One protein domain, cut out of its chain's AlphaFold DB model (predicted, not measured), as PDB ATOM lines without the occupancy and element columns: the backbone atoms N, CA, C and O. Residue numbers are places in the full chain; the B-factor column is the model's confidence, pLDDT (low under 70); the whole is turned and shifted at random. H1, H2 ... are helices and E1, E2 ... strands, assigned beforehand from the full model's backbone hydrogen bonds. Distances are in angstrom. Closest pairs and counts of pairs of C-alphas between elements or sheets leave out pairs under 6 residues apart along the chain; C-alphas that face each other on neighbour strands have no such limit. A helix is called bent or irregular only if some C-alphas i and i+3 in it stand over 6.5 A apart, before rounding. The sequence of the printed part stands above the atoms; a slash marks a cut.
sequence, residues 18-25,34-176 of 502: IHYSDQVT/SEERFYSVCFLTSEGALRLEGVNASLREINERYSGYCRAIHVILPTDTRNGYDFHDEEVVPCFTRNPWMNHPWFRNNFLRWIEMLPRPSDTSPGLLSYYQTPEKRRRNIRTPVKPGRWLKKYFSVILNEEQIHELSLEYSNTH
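Overview. This is residues 18 to 25 and 34 to 176 of the 502 residues of an uncharacterized protein of Rhizobium sp. 58 (UniProt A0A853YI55). The domain has two lobes set end to end: one is a strongly twisted sheet of four strands with H1 packed on it on the side away from the other lobe, and the second is a cluster of mostly short helices with a small two-stranded sheet. In the second lobe H4 and H5 come next to the large sheet, while H8, the longest helix, packs on H7 at the far end. The printed part has 151 residues, in the order E1 E2 E3 H1 E4 H2 H3 H4 H5 E5 H6 E6 H7 H8; the sheets, E1 E4 E2 E3 and E5 E6, are antiparallel, and the class is mixed, helices and strands. The whole is compact, with a radius of gyration of the C-alphas of 15.9 A, and only just elongated, with spans of 47 by 32 by 23 A.

Arrangement. Edge strand E1, residues 18 to 21, is the antiparallel neighbour of E4, residues 70 to 76, with N 73 and O 20 3.5 A apart. E2, residues 37 to 45, and E3, residues 50 to 57, form a hairpin, with N 41 and O 53 2.8 A apart. E4 and E2 are antiparallel, with N 42 and O 74 2.9 A apart. H1, residues 59 to 66, is on this sheet; E3, H1 and E4 make a split strand-helix-strand unit, two strands running the same way with E2 between them, and its crossover is right-handed. H2, residues 89 to 97, only grazes the sheet; the closest C-alphas of E3 and H2, Leu 52 and Asp 89, are 7.3 A apart. H3, residues 100 to 103, is irregular, with C-alphas 100 and 103 7.1 A apart. H4, residues 105 to 109, and H5, residues 111 to 115, only graze the sheet; the closest C-alphas of E4 and H5, Ala 72 and Phe 111, are 6.8 A apart. E5, residues 129 to 131, and E6, residues 144 to 146, are antiparallel, with N 146 and O 129 2.8 A apart; H6, residues 135 to 139, lies between them in the chain. H7, residues 148 to 155, and H8, residues 162 to 176, touch at a steep tilt of 48 degrees, opposite ways, closest at C-alphas 149 and 169, 4.8 A. H8 also touches H3, closest at C-alphas 100 and 172, 6.3 A. Every O i to N i+4 pair is within hydrogen-bond range in H1, H4, H5, H6, H7 and H8; H2 has 3 of 5, and H3 is too short for one.

Along the chain. E1 begins at C-alpha 18 (94.140, 29.964, 28.792). E2 is 22.8 A long and bends by 50 degrees at residue 40; E3 is 20.1 A long and bends by 57 degrees at residue 54. H8 is 21.2 A long and ends at C-alpha 176 (123.145, 25.777, 43.548).

Size, cuts and confidence. The two farthest C-alphas, those of Ser 34 and Asn 174, are 49.3 A apart. Residues 26 to 33 are not printed, and C-alphas 25 and 34 are 18.4 A apart across the cut. The links E4 to H2 and H5 to E5 are long. The mean pLDDT of the printed part is 77.1, and 38 residues are under 70, among them 18 to 25 and 68 to 90.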
ATOM      1  N   ILE A  18      95.227  30.814  28.286       44.66
ATOM      2  CA  ILE A  18      94.140  29.964  28.792       44.66
ATOM      3  C   ILE A  18      94.709  28.938  29.784       44.66
ATOM      4  O   ILE A  18      95.608  28.163  29.454       44.66
ATOM      5  N   HIS A  19      94.173  28.910  31.010       45.81
ATOM      6  CA  HIS A  19      94.540  27.928  32.034       45.81
ATOM      7  C   HIS A  19      93.570  26.748  32.076       45.81
ATOM      8  O   HIS A  19      92.366  26.938  32.238       45.81
ATOM      9  N   TYR A  20      94.115  25.530  32.074       43.50
ATOM     10  CA  TYR A  20      93.376  24.314  32.406       43.50
ATOM     11  C   TYR A  20      93.920  23.745  33.725       43.50
ATOM     12  O   TYR A  20      95.070  23.309  33.806       43.50
ATOM     13  N   SER A  21      93.100  23.791  34.776       37.12
ATOM     14  CA  SER A  21      93.334  23.090  36.046       37.12
ATOM     15  C   SER A  21      92.097  22.269  36.400       37.12
ATOM     16  O   SER A  21      91.003  22.606  35.945       37.12
ATOM     17  N   ASP A  22      92.263  21.243  37.234       32.91
ATOM     18  CA  ASP A  22      91.233  20.263  37.624       32.91
ATOM     19  C   ASP A  22      89.948  20.858  38.247       32.91
ATOM     20  O   ASP A  22      88.993  20.131  38.523       32.91
ATOM     21  N   GLN A  23      89.875  22.176  38.455       35.31
ATOM     22  CA  GLN A  23      88.659  22.878  38.860       35.31
ATOM     23  C   GLN A  23      88.492  24.217  38.131       35.31
ATOM     24  O   GLN A  23      88.813  25.240  38.713       35.31
ATOM     25  N   VAL A  24      87.945  24.246  36.909       35.66
ATOM     26  CA  VAL A  24      87.053  25.329  36.428       35.66
ATOM     27  C   VAL A  24      86.215  24.822  35.246       35.66
ATOM     28  O   VAL A  24      86.716  24.298  34.256       35.66
ATOM     29  N   THR A  25      84.908  25.034  35.369       32.03
ATOM     30  CA  THR A  25      83.872  24.880  34.349       32.03
ATOM     31  C   THR A  25      83.997  25.975  33.286       32.03
ATOM     32  O   THR A  25      84.060  27.153  33.628       32.03
ATOM     33  N   SER A  34      85.827  25.368  16.817       51.97
ATOM     34  CA  SER A  34      86.024  24.079  16.134       51.97
ATOM     35  C   SER A  34      87.187  24.102  15.125       51.97
ATOM     36  O   SER A  34      87.204  23.305  14.192       51.97
ATOM     37  N   GLU A  35      88.109  25.057  15.244       58.78
ATOM     38  CA  GLU A  35      89.240  25.228  14.337       58.78
ATOM     39  C   GLU A  35      90.466  24.520  14.918       58.78
ATOM     40  O   GLU A  35      90.940  24.867  16.003       58.78
ATOM     41  N   GLU A  36      90.983  23.534  14.186       66.62
ATOM     42  CA  GLU A  36      92.298  22.954  14.454       66.62
ATOM     43  C   GLU A  36      93.370  24.043  14.315       66.62
ATOM     44  O   GLU A  36      93.430  24.761  13.312       66.62
ATOM     45  N   ARG A  37      94.214  24.181  15.338       69.94
ATOM     46  CA  ARG A  37      95.395  25.046  15.316       69.94
ATOM     47  C   ARG A  37      96.577  24.265  15.874       69.94
ATOM     48  O   ARG A  37      96.400  23.312  16.630       69.94
ATOM     49  N   PHE A  38      97.786  24.682  15.515       70.06
ATOM     50  CA  PHE A  38      99.006  24.109  16.073       70.06
ATOM     51  C   PHE A  38      99.331  24.749  17.425       70.06
ATOM     52  O   PHE A  38      99.740  25.900  17.478       70.06
ATOM     53  N   TYR A  39      99.181  24.015  18.517       68.19
ATOM     54  CA  TYR A  39      99.473  24.481  19.868       68.19
ATOM     55  C   TYR A  39     100.802  23.931  20.376       68.19
ATOM     56  O   TYR A  39     101.131  22.767  20.141       68.19
ATOM     57  N   SER A  40     101.528  24.733  21.154       67.94
ATOM     58  CA  SER A  40     102.577  24.222  22.040       67.94
ATOM     59  C   SER A  40     101.973  23.945  23.410       67.94
ATOM     60  O   SER A  40     101.439  24.846  24.060       67.94
ATOM     61  N   VAL A  41     102.047  22.689  23.840       72.38
ATOM     62  CA  VAL A  41     101.467  22.212  25.094       72.38
ATOM     63  C   VAL A  41     102.594  21.832  26.044       72.38
ATOM     64  O   VAL A  41     103.426  20.985  25.725       72.38
ATOM     65  N   CYS A  42     102.608  22.440  27.228       75.81
ATOM     66  CA  CYS A  42     103.451  22.020  28.339       75.81
ATOM     67  C   CYS A  42     102.572  21.449  29.449       75.81
ATOM     68  O   CYS A  42     101.649  22.117  29.916       75.81
ATOM     69  N   PHE A  43     102.845  20.222  29.880       76.56
ATOM     70  CA  PHE A  43     102.037  19.570  30.905       76.56
ATOM     71  C   PHE A  43     102.876  18.798  31.916       76.56
ATOM     72  O   PHE A  43     103.953  18.277  31.611       76.56
ATOM     73  N   LEU A  44     102.352  18.734  33.142       74.88
ATOM     74  CA  LEU A  44     102.897  17.936  34.235       74.88
ATOM     75  C   LEU A  44     102.066  16.658  34.372       74.88
ATOM     76  O   LEU A  44     100.870  16.726  34.669       74.88
ATOM     77  N   THR A  45     102.681  15.494  34.169       78.44
ATOM     78  CA  THR A  45     101.992  14.202  34.294       78.44
ATOM     79  C   THR A  45     101.588  13.915  35.742       78.44
ATOM     80  O   THR A  45     102.121  14.499  36.692       78.44
ATOM     81  N   SER A  46     100.656  12.981  35.938       73.69
ATOM     82  CA  SER A  46     100.253  12.481  37.263       73.69
ATOM     83  C   SER A  46     101.430  11.957  38.103       73.69
ATOM     84  O   SER A  46     101.451  12.168  39.321       73.69
ATOM     85  N   GLU A  47     102.427  11.368  37.439       76.75
ATOM     86  CA  GLU A  47     103.697  10.876  37.998       76.75
ATOM     87  C   GLU A  47     104.706  12.002  38.303       76.75
ATOM     88  O   GLU A  47     105.719  11.785  38.968       76.75
ATOM     89  N   GLY A  48     104.417  13.233  37.872       71.00
ATOM     90  CA  GLY A  48     105.253  14.406  38.105       71.00
ATOM     91  C   GLY A  48     106.360  14.605  37.075       71.00
ATOM     92  O   GLY A  48     107.335  15.271  37.396       71.00
ATOM     93  N   ALA A  49     106.233  14.056  35.865       77.00
ATOM     94  CA  ALA A  49     107.152  14.320  34.758       77.00
ATOM     95  C   ALA A  49     106.670  15.513  33.916       77.00
ATOM     96  O   ALA A  49     105.473  15.661  33.677       77.00
ATOM     97  N   LEU A  50     107.598  16.345  33.438       76.38
ATOM     98  CA  LEU A  50     107.292  17.431  32.505       76.38
ATOM     99  C   LEU A  50     107.348  16.939  31.058       76.38
ATOM    100  O   LEU A  50     108.289  16.236  30.679       76.38
ATOM    101  N   ARG A  51     106.373  17.340  30.245       78.94
ATOM    102  CA  ARG A  51     106.330  17.058  28.807       78.94
ATOM    103  C   ARG A  51     106.038  18.327  28.015       78.94
ATOM    104  O   ARG A  51     105.320  19.210  28.489       78.94
ATOM    105  N   LEU A  52     106.624  18.392  26.825       74.56
ATOM    106  CA  LEU A  52     106.445  19.448  25.837       74.56
ATOM    107  C   LEU A  52     106.042  18.778  24.529       74.56
ATOM    108  O   LEU A  52     106.749  17.893  24.049       74.56
ATOM    109  N   GLU A  53     104.892  19.158  23.984       78.38
ATOM    110  CA  GLU A  53     104.360  18.577  22.753       78.38
ATOM    111  C   GLU A  53     103.795  19.672  21.843       78.38
ATOM    112  O   GLU A  53     103.095  20.579  22.293       78.38
ATOM    113  N   GLY A  54     104.096  19.579  20.547       77.06
ATOM    114  CA  GLY A  54     103.404  20.338  19.508       77.06
ATOM    115  C   GLY A  54     102.184  19.552  19.038       77.06
ATOM    116  O   GLY A  54     102.331  18.424  18.567       77.06
ATOM    117  N   VAL A  55     100.989  20.121  19.165       78.56
ATOM    118  CA  VAL A  55      99.728  19.420  18.896       78.56
ATOM    119  C   VAL A  55      98.899  20.218  17.903       78.56
ATOM    120  O   VAL A  55      98.517  21.345  18.186       78.56
ATOM    121  N   ASN A  56      98.579  19.624  16.753       81.44
ATOM    122  CA  ASN A  56      97.568  20.169  15.852       81.44
ATOM    123  C   ASN A  56      96.206  19.553  16.198       81.44
ATOM    124  O   ASN A  56      95.951  18.408  15.832       81.44
ATOM    125  N   ALA A  57      95.403  20.262  16.986       79.19
ATOM    126  CA  ALA A  57      94.099  19.801  17.466       79.19
ATOM    127  C   ALA A  57      93.272  20.995  17.961       79.19
ATOM    128  O   ALA A  57      93.816  22.069  18.196       79.19
ATOM    129  N   SER A  58      91.971  20.831  18.162       77.00
ATOM    130  CA  SER A  58      91.152  21.807  18.892       77.00
ATOM    131  C   SER A  58      91.477  21.804  20.397       77.00
ATOM    132  O   SER A  58      91.948  20.810  20.954       77.00
ATOM    133  N   LEU A  59      91.165  22.896  21.109       67.31
ATOM    134  CA  LEU A  59      91.342  22.967  22.573       67.31
ATOM    135  C   LEU A  59      90.559  21.872  23.314       67.31
ATOM    136  O   LEU A  59      91.011  21.355  24.337       67.31
ATOM    137  N   ARG A  60      89.394  21.490  22.777       75.31
ATOM    138  CA  ARG A  60      88.585  20.391  23.302       75.31
ATOM    139  C   ARG A  60      89.324  19.059  23.199       75.31
ATOM    140  O   ARG A  60      89.369  18.332  24.184       75.31
ATOM    141  N   GLU A  61      89.921  18.767  22.048       79.06
ATOM    142  CA  GLU A  61      90.688  17.535  21.830       79.06
ATOM    143  C   GLU A  61      91.958  17.493  22.678       79.06
ATOM    144  O   GLU A  61      92.279  16.443  23.223       79.06
ATOM    145  N   ILE A  62      92.656  18.621  22.856       76.31
ATOM    146  CA  ILE A  62      93.793  18.714  23.787       76.31
ATOM    147  C   ILE A  62      93.321  18.375  25.206       76.31
ATOM    148  O   ILE A  62      93.898  17.510  25.865       76.31
ATOM    149  N   ASN A  63      92.237  18.993  25.673       73.31
ATOM    150  CA  ASN A  63      91.707  18.701  26.999       73.31
ATOM    151  C   ASN A  63      91.289  17.226  27.141       73.31
ATOM    152  O   ASN A  63      91.693  16.568  28.095       73.31
ATOM    153  N   GLU A  64      90.536  16.670  26.191       80.06
ATOM    154  CA  GLU A  64      90.115  15.259  26.208       80.06
ATOM    155  C   GLU A  64      91.316  14.295  26.169       80.06
ATOM    156  O   GLU A  64      91.309  13.272  26.854       80.06
ATOM    157  N   ARG A  65      92.375  14.639  25.428       80.75
ATOM    158  CA  ARG A  65      93.584  13.818  25.286       80.75
ATOM    159  C   ARG A  65      94.433  13.766  26.552       80.75
ATOM    160  O   ARG A  65      94.971  12.707  26.870       80.75
ATOM    161  N   TYR A  66      94.572  14.888  27.257       76.81
ATOM    162  CA  TYR A  66      95.560  15.025  28.333       76.81
ATOM    163  C   TYR A  66      94.958  15.096  29.743       76.81
ATOM    164  O   TYR A  66      95.649  14.738  30.696       76.81
ATOM    165  N   SER A  67      93.687  15.484  29.906       71.00
ATOM    166  CA  SER A  67      93.055  15.651  31.233       71.00
ATOM    167  C   SER A  67      93.036  14.375  32.084       71.00
ATOM    168  O   SER A  67      93.112  14.455  33.303       71.00
ATOM    169  N   GLY A  68      93.004  13.189  31.466       69.50
ATOM    170  CA  GLY A  68      93.056  11.911  32.189       69.50
ATOM    171  C   GLY A  68      94.438  11.532  32.743       69.50
ATOM    172  O   GLY A  68      94.534  10.621  33.563       69.50
ATOM    173  N   TYR A  69      95.506  12.204  32.300       68.69
ATOM    174  CA  TYR A  69      96.898  11.808  32.575       68.69
ATOM    175  C   TYR A  69      97.759  12.938  33.158       68.69
ATOM    176  O   TYR A  69      98.895  12.700  33.584       68.69
ATOM    177  N   CYS A  70      97.240  14.166  33.180       64.44
ATOM    178  CA  CYS A  70      97.986  15.369  33.533       64.44
ATOM    179  C   CYS A  70      97.355  16.067  34.736       64.44
ATOM    180  O   CYS A  70      96.140  16.137  34.841       64.44
ATOM    181  N   ARG A  71      98.191  16.618  35.622       61.41
ATOM    182  CA  ARG A  71      97.746  17.448  36.756       61.41
ATOM    183  C   ARG A  71      97.484  18.901  36.363       61.41
ATOM    184  O   ARG A  71      96.780  19.623  37.055       61.41
ATOM    185  N   ALA A  72      98.152  19.365  35.311       64.44
ATOM    186  CA  ALA A  72      98.011  20.716  34.792       64.44
ATOM    187  C   ALA A  72      98.468  20.756  33.335       64.44
ATOM    188  O   ALA A  72      99.437  20.082  32.968       64.44
ATOM    189  N   ILE A  73      97.785  21.568  32.528       62.72
ATOM    190  CA  ILE A  73      98.086  21.769  31.111       62.72
ATOM    191  C   ILE A  73      98.213  23.274  30.868       62.72
ATOM    192  O   ILE A  73      97.327  24.051  31.228       62.72
ATOM    193  N   HIS A  74      99.323  23.683  30.260       67.00
ATOM    194  CA  HIS A  74      99.555  25.043  29.794       67.00
ATOM    195  C   HIS A  74      99.629  25.045  28.266       67.00
ATOM    196  O   HIS A  74     100.474  24.359  27.685       67.00
ATOM    197  N   VAL A  75      98.723  25.784  27.625       61.09
ATOM    198  CA  VAL A  75      98.556  25.813  26.168       61.09
ATOM    199  C   VAL A  75      98.860  27.217  25.667       61.09
ATOM    200  O   VAL A  75      98.253  28.177  26.134       61.09
ATOM    201  N   ILE A  76      99.771  27.335  24.703       63.19
ATOM    202  CA  ILE A  76     100.088  28.614  24.057       63.19
ATOM    203  C   ILE A  76      99.544  28.599  22.635       63.19
ATOM    204  O   ILE A  76      99.767  27.647  21.880       63.19
ATOM    205  N   LEU A  77      98.826  29.665  22.284       56.75
ATOM    206  CA  LEU A  77      98.322  29.889  20.935       56.75
ATOM    207  C   LEU A  77      99.488  30.126  19.963       56.75
ATOM    208  O   LEU A  77     100.376  30.924  20.274       56.75
ATOM    209  N   PRO A  78      99.465  29.514  18.768       49.66
ATOM    210  CA  PRO A  78     100.402  29.876  17.718       49.66
ATOM    211  C   PRO A  78     100.147  31.331  17.321       49.66
ATOM    212  O   PRO A  78      99.025  31.696  16.963       49.66
ATOM    213  N   THR A  79     101.177  32.170  17.373       51.19
ATOM    214  CA  THR A  79     101.144  33.491  16.739       51.19
ATOM    215  C   THR A  79     102.215  33.555  15.653       51.19
ATOM    216  O   THR A  79     103.268  32.933  15.763       51.19
ATOM    217  N   ASP A  80     101.947  34.304  14.578       46.53
ATOM    218  CA  ASP A  80     102.814  34.422  13.388       46.53
ATOM    219  C   ASP A  80     104.180  35.099  13.655       46.53
ATOM    220  O   ASP A  80     104.987  35.302  12.747       46.53
ATOM    221  N   THR A  81     104.483  35.460  14.902       50.81
ATOM    222  CA  THR A  81     105.724  36.129  15.310       50.81
ATOM    223  C   THR A  81     106.167  35.593  16.661       50.81
ATOM    224  O   THR A  81     105.306  35.494  17.526       50.81
ATOM    225  N   ARG A  82     107.478  35.335  16.856       52.62
ATOM    226  CA  ARG A  82     108.105  34.896  18.130       52.62
ATOM    227  C   ARG A  82     107.343  35.432  19.340       52.62
ATOM    228  O   ARG A  82     107.531  36.594  19.730       52.62
ATOM    229  N   ASN A  83     106.460  34.610  19.898       58.00
ATOM    230  CA  ASN A  83     105.648  35.049  21.009       58.00
ATOM    231  C   ASN A  83     106.550  35.059  22.237       58.00
ATOM    232  O   ASN A  83     107.401  34.190  22.408       58.00
ATOM    233  N   GLY A  84     106.348  36.014  23.143       53.50
ATOM    234  CA  GLY A  84     107.060  36.021  24.423       53.50
ATOM    235  C   GLY A  84     106.738  34.812  25.300       53.50
ATOM    236  O   GLY A  84     107.253  34.735  26.404       53.50
ATOM    237  N   TYR A  85     105.891  33.900  24.829       56.75
ATOM    238  CA  TYR A  85     105.409  32.736  25.544       56.75
ATOM    239  C   TYR A  85     105.853  31.410  24.949       56.75
ATOM    240  O   TYR A  85     105.656  30.411  25.629       56.75
ATOM    241  N   ASP A  86     106.485  31.376  23.773       61.81
ATOM    242  CA  ASP A  86     106.890  30.113  23.150       61.81
ATOM    243  C   ASP A  86     107.746  29.274  24.118       61.81
ATOM    244  O   ASP A  86     108.590  29.788  24.866       61.81
ATOM    245  N   PHE A  87     107.478  27.967  24.158       63.81
ATOM    246  CA  PHE A  87     108.287  27.024  24.916       63.81
ATOM    247  C   PHE A  87     109.322  26.403  23.993       63.81
ATOM    248  O   PHE A  87     108.989  25.688  23.051       63.81
ATOM    249  N   HIS A  88     110.587  26.638  24.310       66.69
ATOM    250  CA  HIS A  88     111.692  25.885  23.741       66.69
ATOM    251  C   HIS A  88     112.202  24.897  24.790       66.69
ATOM    252  O   HIS A  88     112.360  25.268  25.957       66.69
ATOM    253  N   ASP A  89     112.481  23.657  24.382       63.25
ATOM    254  CA  ASP A  89     113.019  22.615  25.270       63.25
ATOM    255  C   ASP A  89     114.250  23.119  26.041       63.25
ATOM    256  O   ASP A  89     114.363  22.925  27.251       63.25
ATOM    257  N   GLU A  90     115.123  23.866  25.360       68.19
ATOM    258  CA  GLU A  90     116.327  24.487  25.922       68.19
ATOM    259  C   GLU A  90     116.039  25.488  27.055       68.19
ATOM    260  O   GLU A  90     116.884  25.714  27.924       68.19
ATOM    261  N   GLU A  91     114.847  26.087  27.082       72.44
ATOM    262  CA  GLU A  91     114.444  27.028  28.126       72.44
ATOM    263  C   GLU A  91     113.724  26.343  29.281       72.44
ATOM    264  O   GLU A  91     113.976  26.666  30.444       72.44
ATOM    265  N   VAL A  92     112.836  25.399  28.975       74.75
ATOM    266  CA  VAL A  92     111.928  24.795  29.953       74.75
ATOM    267  C   VAL A  92     112.596  23.648  30.714       74.75
ATOM    268  O   VAL A  92     112.466  23.564  31.937       74.75
ATOM    269  N   VAL A  93     113.372  22.798  30.035       74.56
ATOM    270  CA  VAL A  93     114.017  21.627  30.656       74.56
ATOM    271  C   VAL A  93     114.969  22.019  31.799       74.56
ATOM    272  O   VAL A  93     114.897  21.391  32.864       74.56
ATOM    273  N   PRO A  94     115.811  23.069  31.688       77.62
ATOM    274  CA  PRO A  94     116.652  23.504  32.807       77.62
ATOM    275  C   PRO A  94     115.863  24.039  34.006       77.62
ATOM    276  O   PRO A  94     116.327  23.902  35.136       77.62
ATOM    277  N   CYS A  95     114.677  24.619  33.789       79.81
ATOM    278  CA  CYS A  95     113.810  25.094  34.876       79.81
ATOM    279  C   CYS A  95     113.265  23.944  35.732       79.81
ATOM    280  O   CYS A  95     112.900  24.154  36.885       79.81
ATOM    281  N   PHE A  96     113.222  22.737  35.167       76.81
ATOM    282  CA  PHE A  96     112.732  21.538  35.831       76.81
ATOM    283  C   PHE A  96     113.879  20.698  36.403       76.81
ATOM    284  O   PHE A  96     113.946  20.425  37.595       76.81
ATOM    285  N   THR A  97     114.831  20.321  35.554       80.06
ATOM    286  CA  THR A  97     115.922  19.399  35.920       80.06
ATOM    287  C   THR A  97     116.893  19.974  36.948       80.06
ATOM    288  O   THR A  97     117.560  19.214  37.643       80.06
ATOM    289  N   ARG A  98     116.971  21.305  37.060       84.31
ATOM    290  CA  ARG A  98     117.861  22.004  37.995       84.31
ATOM    291  C   ARG A  98     117.101  22.743  39.089       84.31
ATOM    292  O   ARG A  98     117.639  23.701  39.620       84.31
ATOM    293  N   ASN A  99     115.855  22.389  39.387       85.94
ATOM    294  CA  ASN A  99     115.095  23.041  40.449       85.94
ATOM    295  C   ASN A  99     114.801  22.033  41.573       85.94
ATOM    296  O   ASN A  99     114.072  21.066  41.334       85.94
ATOM    297  N   PRO A 100     115.340  22.232  42.792       88.44
ATOM    298  CA  PRO A 100     115.186  21.270  43.885       88.44
ATOM    299  C   PRO A 100     113.726  21.134  44.332       88.44
ATOM    300  O   PRO A 100     113.302  20.079  44.802       88.44
ATOM    301  N   TRP A 101     112.904  22.154  44.079       90.38
ATOM    302  CA  TRP A 101     111.505  22.159  44.484       90.38
ATOM    303  C   TRP A 101     110.600  21.297  43.601       90.38
ATOM    304  O   TRP A 101     109.440  21.094  43.949       90.38
ATOM    305  N   MET A 102     111.087  20.745  42.481       82.81
ATOM    306  CA  MET A 102     110.233  20.012  41.534       82.81
ATOM    307  C   MET A 102     109.492  18.822  42.139       82.81
ATOM    308  O   MET A 102     108.419  18.448  41.661       82.81
ATOM    309  N   ASN A 103     110.053  18.210  43.179       82.00
ATOM    310  CA  ASN A 103     109.447  17.064  43.851       82.00
ATOM    311  C   ASN A 103     108.529  17.456  45.011       82.00
ATOM    312  O   ASN A 103     107.798  16.608  45.520       82.00
ATOM    313  N   HIS A 104     108.501  18.735  45.387       87.88
ATOM    314  CA  HIS A 104     107.661  19.207  46.474       87.88
ATOM    315  C   HIS A 104     106.187  19.292  46.046       87.88
ATOM    316  O   HIS A 104     105.879  19.862  44.992       87.88
ATOM    317  N   PRO A 105     105.239  18.800  46.872       87.12
ATOM    318  CA  PRO A 105     103.811  18.886  46.573       87.12
ATOM    319  C   PRO A 105     103.328  20.319  46.336       87.12
ATOM    320  O   PRO A 105     102.563  20.554  45.404       87.12
ATOM    321  N   TRP A 106     103.804  21.290  47.125       88.19
ATOM    322  CA  TRP A 106     103.405  22.693  46.980       88.19
ATOM    323  C   TRP A 106     103.801  23.259  45.610       88.19
ATOM    324  O   TRP A 106     103.013  23.978  44.997       88.19
ATOM    325  N   PHE A 107     104.979  22.894  45.097       85.81
ATOM    326  CA  PHE A 107     105.475  23.374  43.810       85.81
ATOM    327  C   PHE A 107     104.705  22.723  42.656       85.81
ATOM    328  O   PHE A 107     104.240  23.411  41.746       85.81
ATOM    329  N   ARG A 108     104.485  21.401  42.730       81.25
ATOM    330  CA  ARG A 108     103.706  20.641  41.736       81.25
ATOM    331  C   ARG A 108     102.247  21.097  41.665       81.25
ATOM    332  O   ARG A 108     101.729  21.300  40.572       81.25
ATOM    333  N   ASN A 109     101.604  21.313  42.811       82.06
ATOM    334  CA  ASN A 109     100.200  21.737  42.886       82.06
ATOM    335  C   ASN A 109      99.990  23.191  42.435       82.06
ATOM    336  O   ASN A 109      98.864  23.610  42.200       82.06
ATOM    337  N   ASN A 110     101.071  23.959  42.295       81.50
ATOM    338  CA  ASN A 110     101.048  25.336  41.819       81.50
ATOM    339  C   ASN A 110     101.807  25.480  40.494       81.50
ATOM    340  O   ASN A 110     102.396  26.529  40.227       81.50
ATOM    341  N   PHE A 111     101.771  24.433  39.659       77.38
ATOM    342  CA  PHE A 111     102.491  24.352  38.386       77.38
ATOM    343  C   PHE A 111     102.332  25.605  37.515       77.38
ATOM    344  O   PHE A 111     103.301  26.198  37.042       77.38
ATOM    345  N   LEU A 112     101.087  26.061  37.384       74.62
ATOM    346  CA  LEU A 112     100.732  27.206  36.553       74.62
ATOM    347  C   LEU A 112     101.349  28.525  37.044       74.62
ATOM    348  O   LEU A 112     101.634  29.399  36.234       74.62
ATOM    349  N   ARG A 113     101.616  28.670  38.351       76.94
ATOM    350  CA  ARG A 113     102.254  29.883  38.889       76.94
ATOM    351  C   ARG A 113     103.699  30.011  38.426       76.94
ATOM    352  O   ARG A 113     104.172  31.124  38.227       76.94
ATOM    353  N   TRP A 114     104.423  28.899  38.295       79.75
ATOM    354  CA  TRP A 114     105.842  28.946  37.948       79.75
ATOM    355  C   TRP A 114     106.096  28.843  36.445       79.75
ATOM    356  O   TRP A 114     107.044  29.476  35.982       79.75
ATOM    357  N   ILE A 115     105.276  28.107  35.682       77.62
ATOM    358  CA  ILE A 115     105.501  27.886  34.240       77.62
ATOM    359  C   ILE A 115     105.509  29.196  33.434       77.62
ATOM    360  O   ILE A 115     106.224  29.312  32.446       77.62
ATOM    361  N   GLU A 116     104.803  30.221  33.908       74.06
ATOM    362  CA  GLU A 116     104.806  31.571  33.330       74.06
ATOM    363  C   GLU A 116     106.153  32.287  33.459       74.06
ATOM    364  O   GLU A 116     106.628  32.978  32.555       74.06
ATOM    365  N   MET A 117     106.774  32.121  34.623       83.12
ATOM    366  CA  MET A 117     107.995  32.817  35.012       83.12
ATOM    367  C   MET A 117     109.259  32.032  34.662       83.12
ATOM    368  O   MET A 117     110.342  32.622  34.625       83.12
ATOM    369  N   LEU A 118     109.121  30.719  34.438       85.31
ATOM    370  CA  LEU A 118     110.197  29.767  34.162       85.31
ATOM    371  C   LEU A 118     111.408  29.976  35.089       85.31
ATOM    372  O   LEU A 118     112.500  30.282  34.602       85.31
ATOM    373  N   PRO A 119     111.243  29.894  36.427       89.81
ATOM    374  CA  PRO A 119     112.350  30.070  37.357       89.81
ATOM    375  C   PRO A 119     113.411  28.982  37.154       89.81
ATOM    376  O   PRO A 119     113.092  27.798  37.067       89.81
ATOM    377  N   ARG A 120     114.683  29.380  37.124       89.38
ATOM    378  CA  ARG A 120     115.836  28.468  37.066       89.38
ATOM    379  C   ARG A 120     117.053  29.066  37.773       89.38
ATOM    380  O   ARG A 120     117.066  30.282  37.988       89.38
ATOM    381  N   PRO A 121     118.092  28.272  38.081       90.38
ATOM    382  CA  PRO A 121     119.338  28.811  38.623       90.38
ATOM    383  C   PRO A 121     119.918  29.894  37.709       90.38
ATOM    384  O   PRO A 121     119.876  29.769  36.486       90.38
ATOM    385  N   SER A 122     120.401  30.989  38.286       90.56
ATOM    386  CA  SER A 122     121.005  32.076  37.517       90.56
ATOM    387  C   SER A 122     122.333  31.633  36.904       90.56
ATOM    388  O   SER A 122     123.215  31.163  37.615       90.56
ATOM    389  N   ASP A 123     122.501  31.847  35.597       85.75
ATOM    390  CA  ASP A 123     123.753  31.513  34.900       85.75
ATOM    391  C   ASP A 123     124.898  32.488  35.221       85.75
ATOM    392  O   ASP A 123     126.061  32.189  34.972       85.75
ATOM    393  N   THR A 124     124.575  33.673  35.751       87.19
ATOM    394  CA  THR A 124     125.535  34.759  36.006       87.19
ATOM    395  C   THR A 124     125.771  35.033  37.488       87.19
ATOM    396  O   THR A 124     126.653  35.815  37.835       87.19
ATOM    397  N   SER A 125     124.972  34.456  38.387       87.38
ATOM    398  CA  SER A 125     125.070  34.704  39.827       87.38
ATOM    399  C   SER A 125     124.753  33.426  40.609       87.38
ATOM    400  O   SER A 125     123.576  33.163  40.877       87.38
ATOM    401  N   PRO A 126     125.778  32.631  40.975       84.38
ATOM    402  CA  PRO A 126     125.605  31.393  41.732       84.38
ATOM    403  C   PRO A 126     124.707  31.575  42.964       84.38
ATOM    404  O   PRO A 126     124.777  32.584  43.667       84.38
ATOM    405  N   GLY A 127     123.808  30.616  43.195       84.88
ATOM    406  CA  GLY A 127     122.863  30.633  44.323       84.88
ATOM    407  C   GLY A 127     121.662  31.569  44.178       84.88
ATOM    408  O   GLY A 127     120.742  31.503  44.995       84.88
ATOM    409  N   LEU A 128     121.617  32.418  43.144       91.44
ATOM    410  CA  LEU A 128     120.419  33.190  42.826       91.44
ATOM    411  C   LEU A 128     119.487  32.407  41.903       91.44
ATOM    412  O   LEU A 128     119.908  31.666  41.016       91.44
ATOM    413  N   LEU A 129     118.193  32.642  42.086       93.62
ATOM    414  CA  LEU A 129     117.157  32.222  41.156       93.62
ATOM    415  C   LEU A 129     117.011  33.304  40.085       93.62
ATOM    416  O   LEU A 129     117.030  34.494  40.386       93.62
ATOM    417  N   SER A 130     116.841  32.916  38.827       93.31
ATOM    418  CA  SER A 130     116.557  33.831  37.724       93.31
ATOM    419  C   SER A 130     115.246  33.459  37.042       93.31
ATOM    420  O   SER A 130     114.946  32.285  36.834       93.31
ATOM    421  N   TYR A 131     114.440  34.463  36.711       92.75
ATOM    422  CA  TYR A 131     113.110  34.249  36.144       92.75
ATOM    423  C   TYR A 131     112.708  35.394  35.211       92.75
ATOM    424  O   TYR A 131     113.287  36.488  35.260       92.75
ATOM    425  N   TYR A 132     111.708  35.159  34.367       89.00
ATOM    426  CA  TYR A 132     111.111  36.208  33.549       89.00
ATOM    427  C   TYR A 132     110.072  36.971  34.365       89.00
ATOM    428  O   TYR A 132     109.025  36.450  34.736       89.00
ATOM    429  N   GLN A 133     110.372  38.232  34.674       86.44
ATOM    430  CA  GLN A 133     109.490  39.056  35.502       86.44
ATOM    431  C   GLN A 133     108.227  39.505  34.759       86.44
ATOM    432  O   GLN A 133     107.202  39.740  35.397       86.44
ATOM    433  N   THR A 134     108.325  39.679  33.440       82.31
ATOM    434  CA  THR A 134     107.228  40.120  32.575       82.31
ATOM    435  C   THR A 134     107.295  39.405  31.223       82.31
ATOM    436  O   THR A 134     108.384  38.988  30.812       82.31
ATOM    437  N   PRO A 135     106.173  39.333  30.489       75.38
ATOM    438  CA  PRO A 135     106.125  38.749  29.144       75.38
ATOM    439  C   PRO A 135     107.044  39.466  28.154       75.38
ATOM    440  O   PRO A 135     107.740  38.842  27.361       75.38
ATOM    441  N   GLU A 136     107.125  40.794  28.260       78.44
ATOM    442  CA  GLU A 136     108.029  41.621  27.457       78.44
ATOM    443  C   GLU A 136     109.501  41.246  27.683       78.44
ATOM    444  O   GLU A 136     110.279  41.107  26.739       78.44
ATOM    445  N   LYS A 137     109.893  41.035  28.949       84.38
ATOM    446  CA  LYS A 137     111.238  40.558  29.282       84.38
ATOM    447  C   LYS A 137     111.466  39.138  28.770       84.38
ATOM    448  O   LYS A 137     112.564  38.865  28.300       84.38
ATOM    449  N   ARG A 138     110.453  38.267  28.814       81.31
ATOM    450  CA  ARG A 138     110.526  36.908  28.261       81.31
ATOM    451  C   ARG A 138     110.742  36.919  26.748       81.31
ATOM    452  O   ARG A 138     111.690  36.298  26.286       81.31
ATOM    453  N   ARG A 139     109.994  37.737  25.997       76.19
ATOM    454  CA  ARG A 139     110.183  37.929  24.541       76.19
ATOM    455  C   ARG A 139     111.596  38.391  24.182       76.19
ATOM    456  O   ARG A 139     112.129  38.040  23.135       76.19
ATOM    457  N   ARG A 140     112.210  39.184  25.061       82.00
ATOM    458  CA  ARG A 140     113.585  39.680  24.917       82.00
ATOM    459  C   ARG A 140     114.645  38.749  25.519       82.00
ATOM    460  O   ARG A 140     115.814  39.119  25.513       82.00
ATOM    461  N   ASN A 141     114.250  37.591  26.054       84.50
ATOM    462  CA  ASN A 141     115.097  36.650  26.791       84.50
ATOM    463  C   ASN A 141     115.910  37.313  27.929       84.50
ATOM    464  O   ASN A 141     117.101  37.080  28.114       84.50
ATOM    465  N   ILE A 142     115.264  38.196  28.696       87.56
ATOM    466  CA  ILE A 142     115.869  38.902  29.830       87.56
ATOM    467  C   ILE A 142     115.387  38.271  31.133       87.56
ATOM    468  O   ILE A 142     114.263  38.509  31.590       87.56
ATOM    469  N   ARG A 143     116.271  37.518  31.787       91.25
ATOM    470  CA  ARG A 143     116.029  36.952  33.119       91.25
ATOM    471  C   ARG A 143     116.494  37.911  34.205       91.25
ATOM    472  O   ARG A 143     117.529  38.558  34.090       91.25
ATOM    473  N   THR A 144     115.705  38.021  35.269       93.44
ATOM    474  CA  THR A 144     116.027  38.872  36.419       93.44
ATOM    475  C   THR A 144     116.521  37.992  37.572       93.44
ATOM    476  O   THR A 144     115.734  37.171  38.051       93.44
ATOM    477  N   PRO A 145     117.788  38.121  38.012       94.88
ATOM    478  CA  PRO A 145     118.304  37.382  39.159       94.88
ATOM    479  C   PRO A 145     117.727  37.932  40.471       94.88
ATOM    480  O   PRO A 145     117.557  39.141  40.648       94.88
ATOM    481  N   VAL A 146     117.401  37.038  41.400       95.06
ATOM    482  CA  VAL A 146     116.769  37.355  42.681       95.06
ATOM    483  C   VAL A 146     117.116  36.295  43.731       95.06
ATOM    484  O   VAL A 146     117.335  35.127  43.415       95.06
ATOM    485  N   LYS A 147     117.147  36.688  45.011       94.44
ATOM    486  CA  LYS A 147     117.268  35.729  46.119       94.44
ATOM    487  C   LYS A 147     116.051  34.781  46.131       94.44
ATOM    488  O   LYS A 147     114.930  35.300  46.076       94.44
ATOM    489  N   PRO A 148     116.232  33.453  46.276       94.31
ATOM    490  CA  PRO A 148     115.132  32.482  46.272       94.31
ATOM    491  C   PRO A 148     114.012  32.834  47.259       94.31
ATOM    492  O   PRO A 148     112.862  32.964  46.849       94.31
ATOM    493  N   GLY A 149     114.343  33.146  48.517       94.69
ATOM    494  CA  GLY A 149     113.352  33.558  49.518       94.69
ATOM    495  C   GLY A 149     112.556  34.816  49.143       94.69
ATOM    496  O   GLY A 149     111.358  34.888  49.397       94.69
ATOM    497  N   ARG A 150     113.170  35.797  48.458       94.81
ATOM    498  CA  ARG A 150     112.451  36.994  47.973       94.81
ATOM    499  C   ARG A 150     111.474  36.636  46.851       94.81
ATOM    500  O   ARG A 150     110.398  37.222  46.778       94.81
ATOM    501  N   TRP A 151     111.843  35.697  45.984       94.38
ATOM    502  CA  TRP A 151     110.959  35.199  44.934       94.38
ATOM    503  C   TRP A 151     109.787  34.401  45.519       94.38
ATOM    504  O   TRP A 151     108.636  34.710  45.217       94.38
ATOM    505  N   LEU A 152     110.064  33.463  46.430       94.25
ATOM    506  CA  LEU A 152     109.043  32.688  47.139       94.25
ATOM    507  C   LEU A 152     108.077  33.602  47.900       94.25
ATOM    508  O   LEU A 152     106.869  33.513  47.706       94.25
ATOM    509  N   LYS A 153     108.593  34.570  48.666       94.12
ATOM    510  CA  LYS A 153     107.765  35.559  49.373       94.12
ATOM    511  C   LYS A 153     106.916  36.408  48.426       94.12
ATOM    512  O   LYS A 153     105.824  36.815  48.791       94.12
ATOM    513  N   LYS A 154     107.380  36.676  47.205       89.81
ATOM    514  CA  LYS A 154     106.624  37.474  46.230       89.81
ATOM    515  C   LYS A 154     105.480  36.700  45.567       89.81
ATOM    516  O   LYS A 154     104.451  37.302  45.281       89.81
ATOM    517  N   TYR A 155     105.667  35.413  45.276       88.88
ATOM    518  CA  TYR A 155     104.739  34.647  44.427       88.88
ATOM    519  C   TYR A 155     103.990  33.522  45.157       88.88
ATOM    520  O   TYR A 155     102.968  33.038  44.661       88.88
ATOM    521  N   PHE A 156     104.473  33.132  46.337       89.44
ATOM    522  CA  PHE A 156     103.998  31.975  47.092       89.44
ATOM    523  C   PHE A 156     103.695  32.275  48.567       89.44
ATOM    524  O   PHE A 156     103.290  31.363  49.272       89.44
ATOM    525  N   SER A 157     103.771  33.528  49.039       91.25
ATOM    526  CA  SER A 157     103.425  33.881  50.433       91.25
ATOM    527  C   SER A 157     101.961  33.636  50.817       91.25
ATOM    528  O   SER A 157     101.612  33.700  51.987       91.25
ATOM    529  N   VAL A 158     101.087  33.401  49.836       88.56
ATOM    530  CA  VAL A 158      99.678  33.038  50.066       88.56
ATOM    531  C   VAL A 158      99.535  31.562  50.465       88.56
ATOM    532  O   VAL A 158      98.534  31.187  51.063       88.56
ATOM    533  N   ILE A 159     100.521  30.723  50.127       90.69
ATOM    534  CA  ILE A 159     100.493  29.275  50.388       90.69
ATOM    535  C   ILE A 159     101.651  28.789  51.272       90.69
ATOM    536  O   ILE A 159     101.541  27.718  51.859       90.69
ATOM    537  N   LEU A 160     102.749  29.547  51.344       92.25
ATOM    538  CA  LEU A 160     103.916  29.269  52.172       92.25
ATOM    539  C   LEU A 160     104.013  30.317  53.278       92.25
ATOM    540  O   LEU A 160     103.923  31.518  53.009       92.25
ATOM    541  N   ASN A 161     104.246  29.863  54.504       95.06
ATOM    542  CA  ASN A 161     104.564  30.746  55.620       95.06
ATOM    543  C   ASN A 161     106.052  31.175  55.588       95.06
ATOM    544  O   ASN A 161     106.831  30.722  54.746       95.06
ATOM    545  N   GLU A 162     106.455  32.086  56.480       93.12
ATOM    546  CA  GLU A 162     107.825  32.623  56.481       93.12
ATOM    547  C   GLU A 162     108.896  31.568  56.795       93.12
ATOM    548  O   GLU A 162     109.966  31.600  56.188       93.12
ATOM    549  N   GLU A 163     108.592  30.616  57.676       91.56
ATOM    550  CA  GLU A 163     109.477  29.504  58.043       91.56
ATOM    551  C   GLU A 163     109.731  28.581  56.841       91.56
ATOM    552  O   GLU A 163     110.874  28.385  56.437       91.56
ATOM    553  N   GLN A 164     108.671  28.141  56.160       94.31
ATOM    554  CA  GLN A 164     108.761  27.342  54.935       94.31
ATOM    555  C   GLN A 164     109.535  28.074  53.833       94.31
ATOM    556  O   GLN A 164     110.344  27.479  53.125       94.31
ATOM    557  N   ILE A 165     109.309  29.384  53.667       94.31
ATOM    558  CA  ILE A 165     110.058  30.200  52.698       94.31
ATOM    559  C   ILE A 165     111.553  30.214  53.038       94.31
ATOM    560  O   ILE A 165     112.384  30.175  52.125       94.31
ATOM    561  N   HIS A 166     111.897  30.294  54.322       90.31
ATOM    562  CA  HIS A 166     113.278  30.255  54.778       90.31
ATOM    563  C   HIS A 166     113.927  28.901  54.458       90.31
ATOM    564  O   HIS A 166     114.954  28.875  53.776       90.31
ATOM    565  N   GLU A 167     113.287  27.794  54.838       89.12
ATOM    566  CA  GLU A 167     113.761  26.428  54.572       89.12
ATOM    567  C   GLU A 167     113.971  26.161  53.075       89.12
ATOM    568  O   GLU A 167     115.048  25.740  52.651       89.12
ATOM    569  N   LEU A 168     112.983  26.493  52.240       93.19
ATOM    570  CA  LEU A 168     113.059  26.302  50.788       93.19
ATOM    571  C   LEU A 168     114.132  27.191  50.145       93.19
ATOM    572  O   LEU A 168     114.761  26.807  49.154       93.19
ATOM    573  N   SER A 169     114.365  28.388  50.695       92.25
ATOM    574  CA  SER A 169     115.450  29.263  50.246       92.25
ATOM    575  C   SER A 169     116.825  28.691  50.594       92.25
ATOM    576  O   SER A 169     117.765  28.877  49.812       92.25
ATOM    577  N   LEU A 170     116.960  28.021  51.742       86.94
ATOM    578  CA  LEU A 170     118.180  27.316  52.131       86.94
ATOM    579  C   LEU A 170     118.416  26.103  51.232       86.94
ATOM    580  O   LEU A 170     119.502  25.988  50.674       86.94
ATOM    581  N   GLU A 171     117.395  25.273  51.002       88.75
ATOM    582  CA  GLU A 171     117.454  24.128  50.078       88.75
ATOM    583  C   GLU A 171     117.957  24.553  48.689       88.75
ATOM    584  O   GLU A 171     118.893  23.964  48.142       88.75
ATOM    585  N   TYR A 172     117.396  25.637  48.141       91.12
ATOM    586  CA  TYR A 172     117.816  26.174  46.846       91.12
ATOM    587  C   TYR A 172     119.266  26.657  46.853       91.12
ATOM    588  O   TYR A 172     120.036  26.352  45.940       91.12
ATOM    589  N   SER A 173     119.647  27.407  47.889       86.25
ATOM    590  CA  SER A 173     121.005  27.940  48.018       86.25
ATOM    591  C   SER A 173     122.029  26.814  48.153       86.25
ATOM    592  O   SER A 173     123.055  26.853  47.486       86.25
ATOM    593  N   ASN A 174     121.724  25.786  48.944       83.56
ATOM    594  CA  ASN A 174     122.587  24.625  49.154       83.56
ATOM    595  C   ASN A 174     122.740  23.782  47.880       83.56
ATOM    596  O   ASN A 174     123.813  23.248  47.627       83.56
ATOM    597  N   THR A 175     121.699  23.707  47.045       85.06
ATOM    598  CA  THR A 175     121.738  22.957  45.778       85.06
ATOM    599  C   THR A 175     122.575  23.661  44.701       85.06
ATOM    600  O   THR A 175     123.218  23.003  43.885       85.06
ATOM    601  N   HIS A 176     122.570  25.000  44.663       85.62
ATOM    602  CA  HIS A 176     123.145  25.777  43.548       85.62
ATOM    603  C   HIS A 176     124.318  26.686  43.917       85.62
ATOM    604  O   HIS A 176     124.868  27.359  43.045       85.62
TER     605      HIS A 176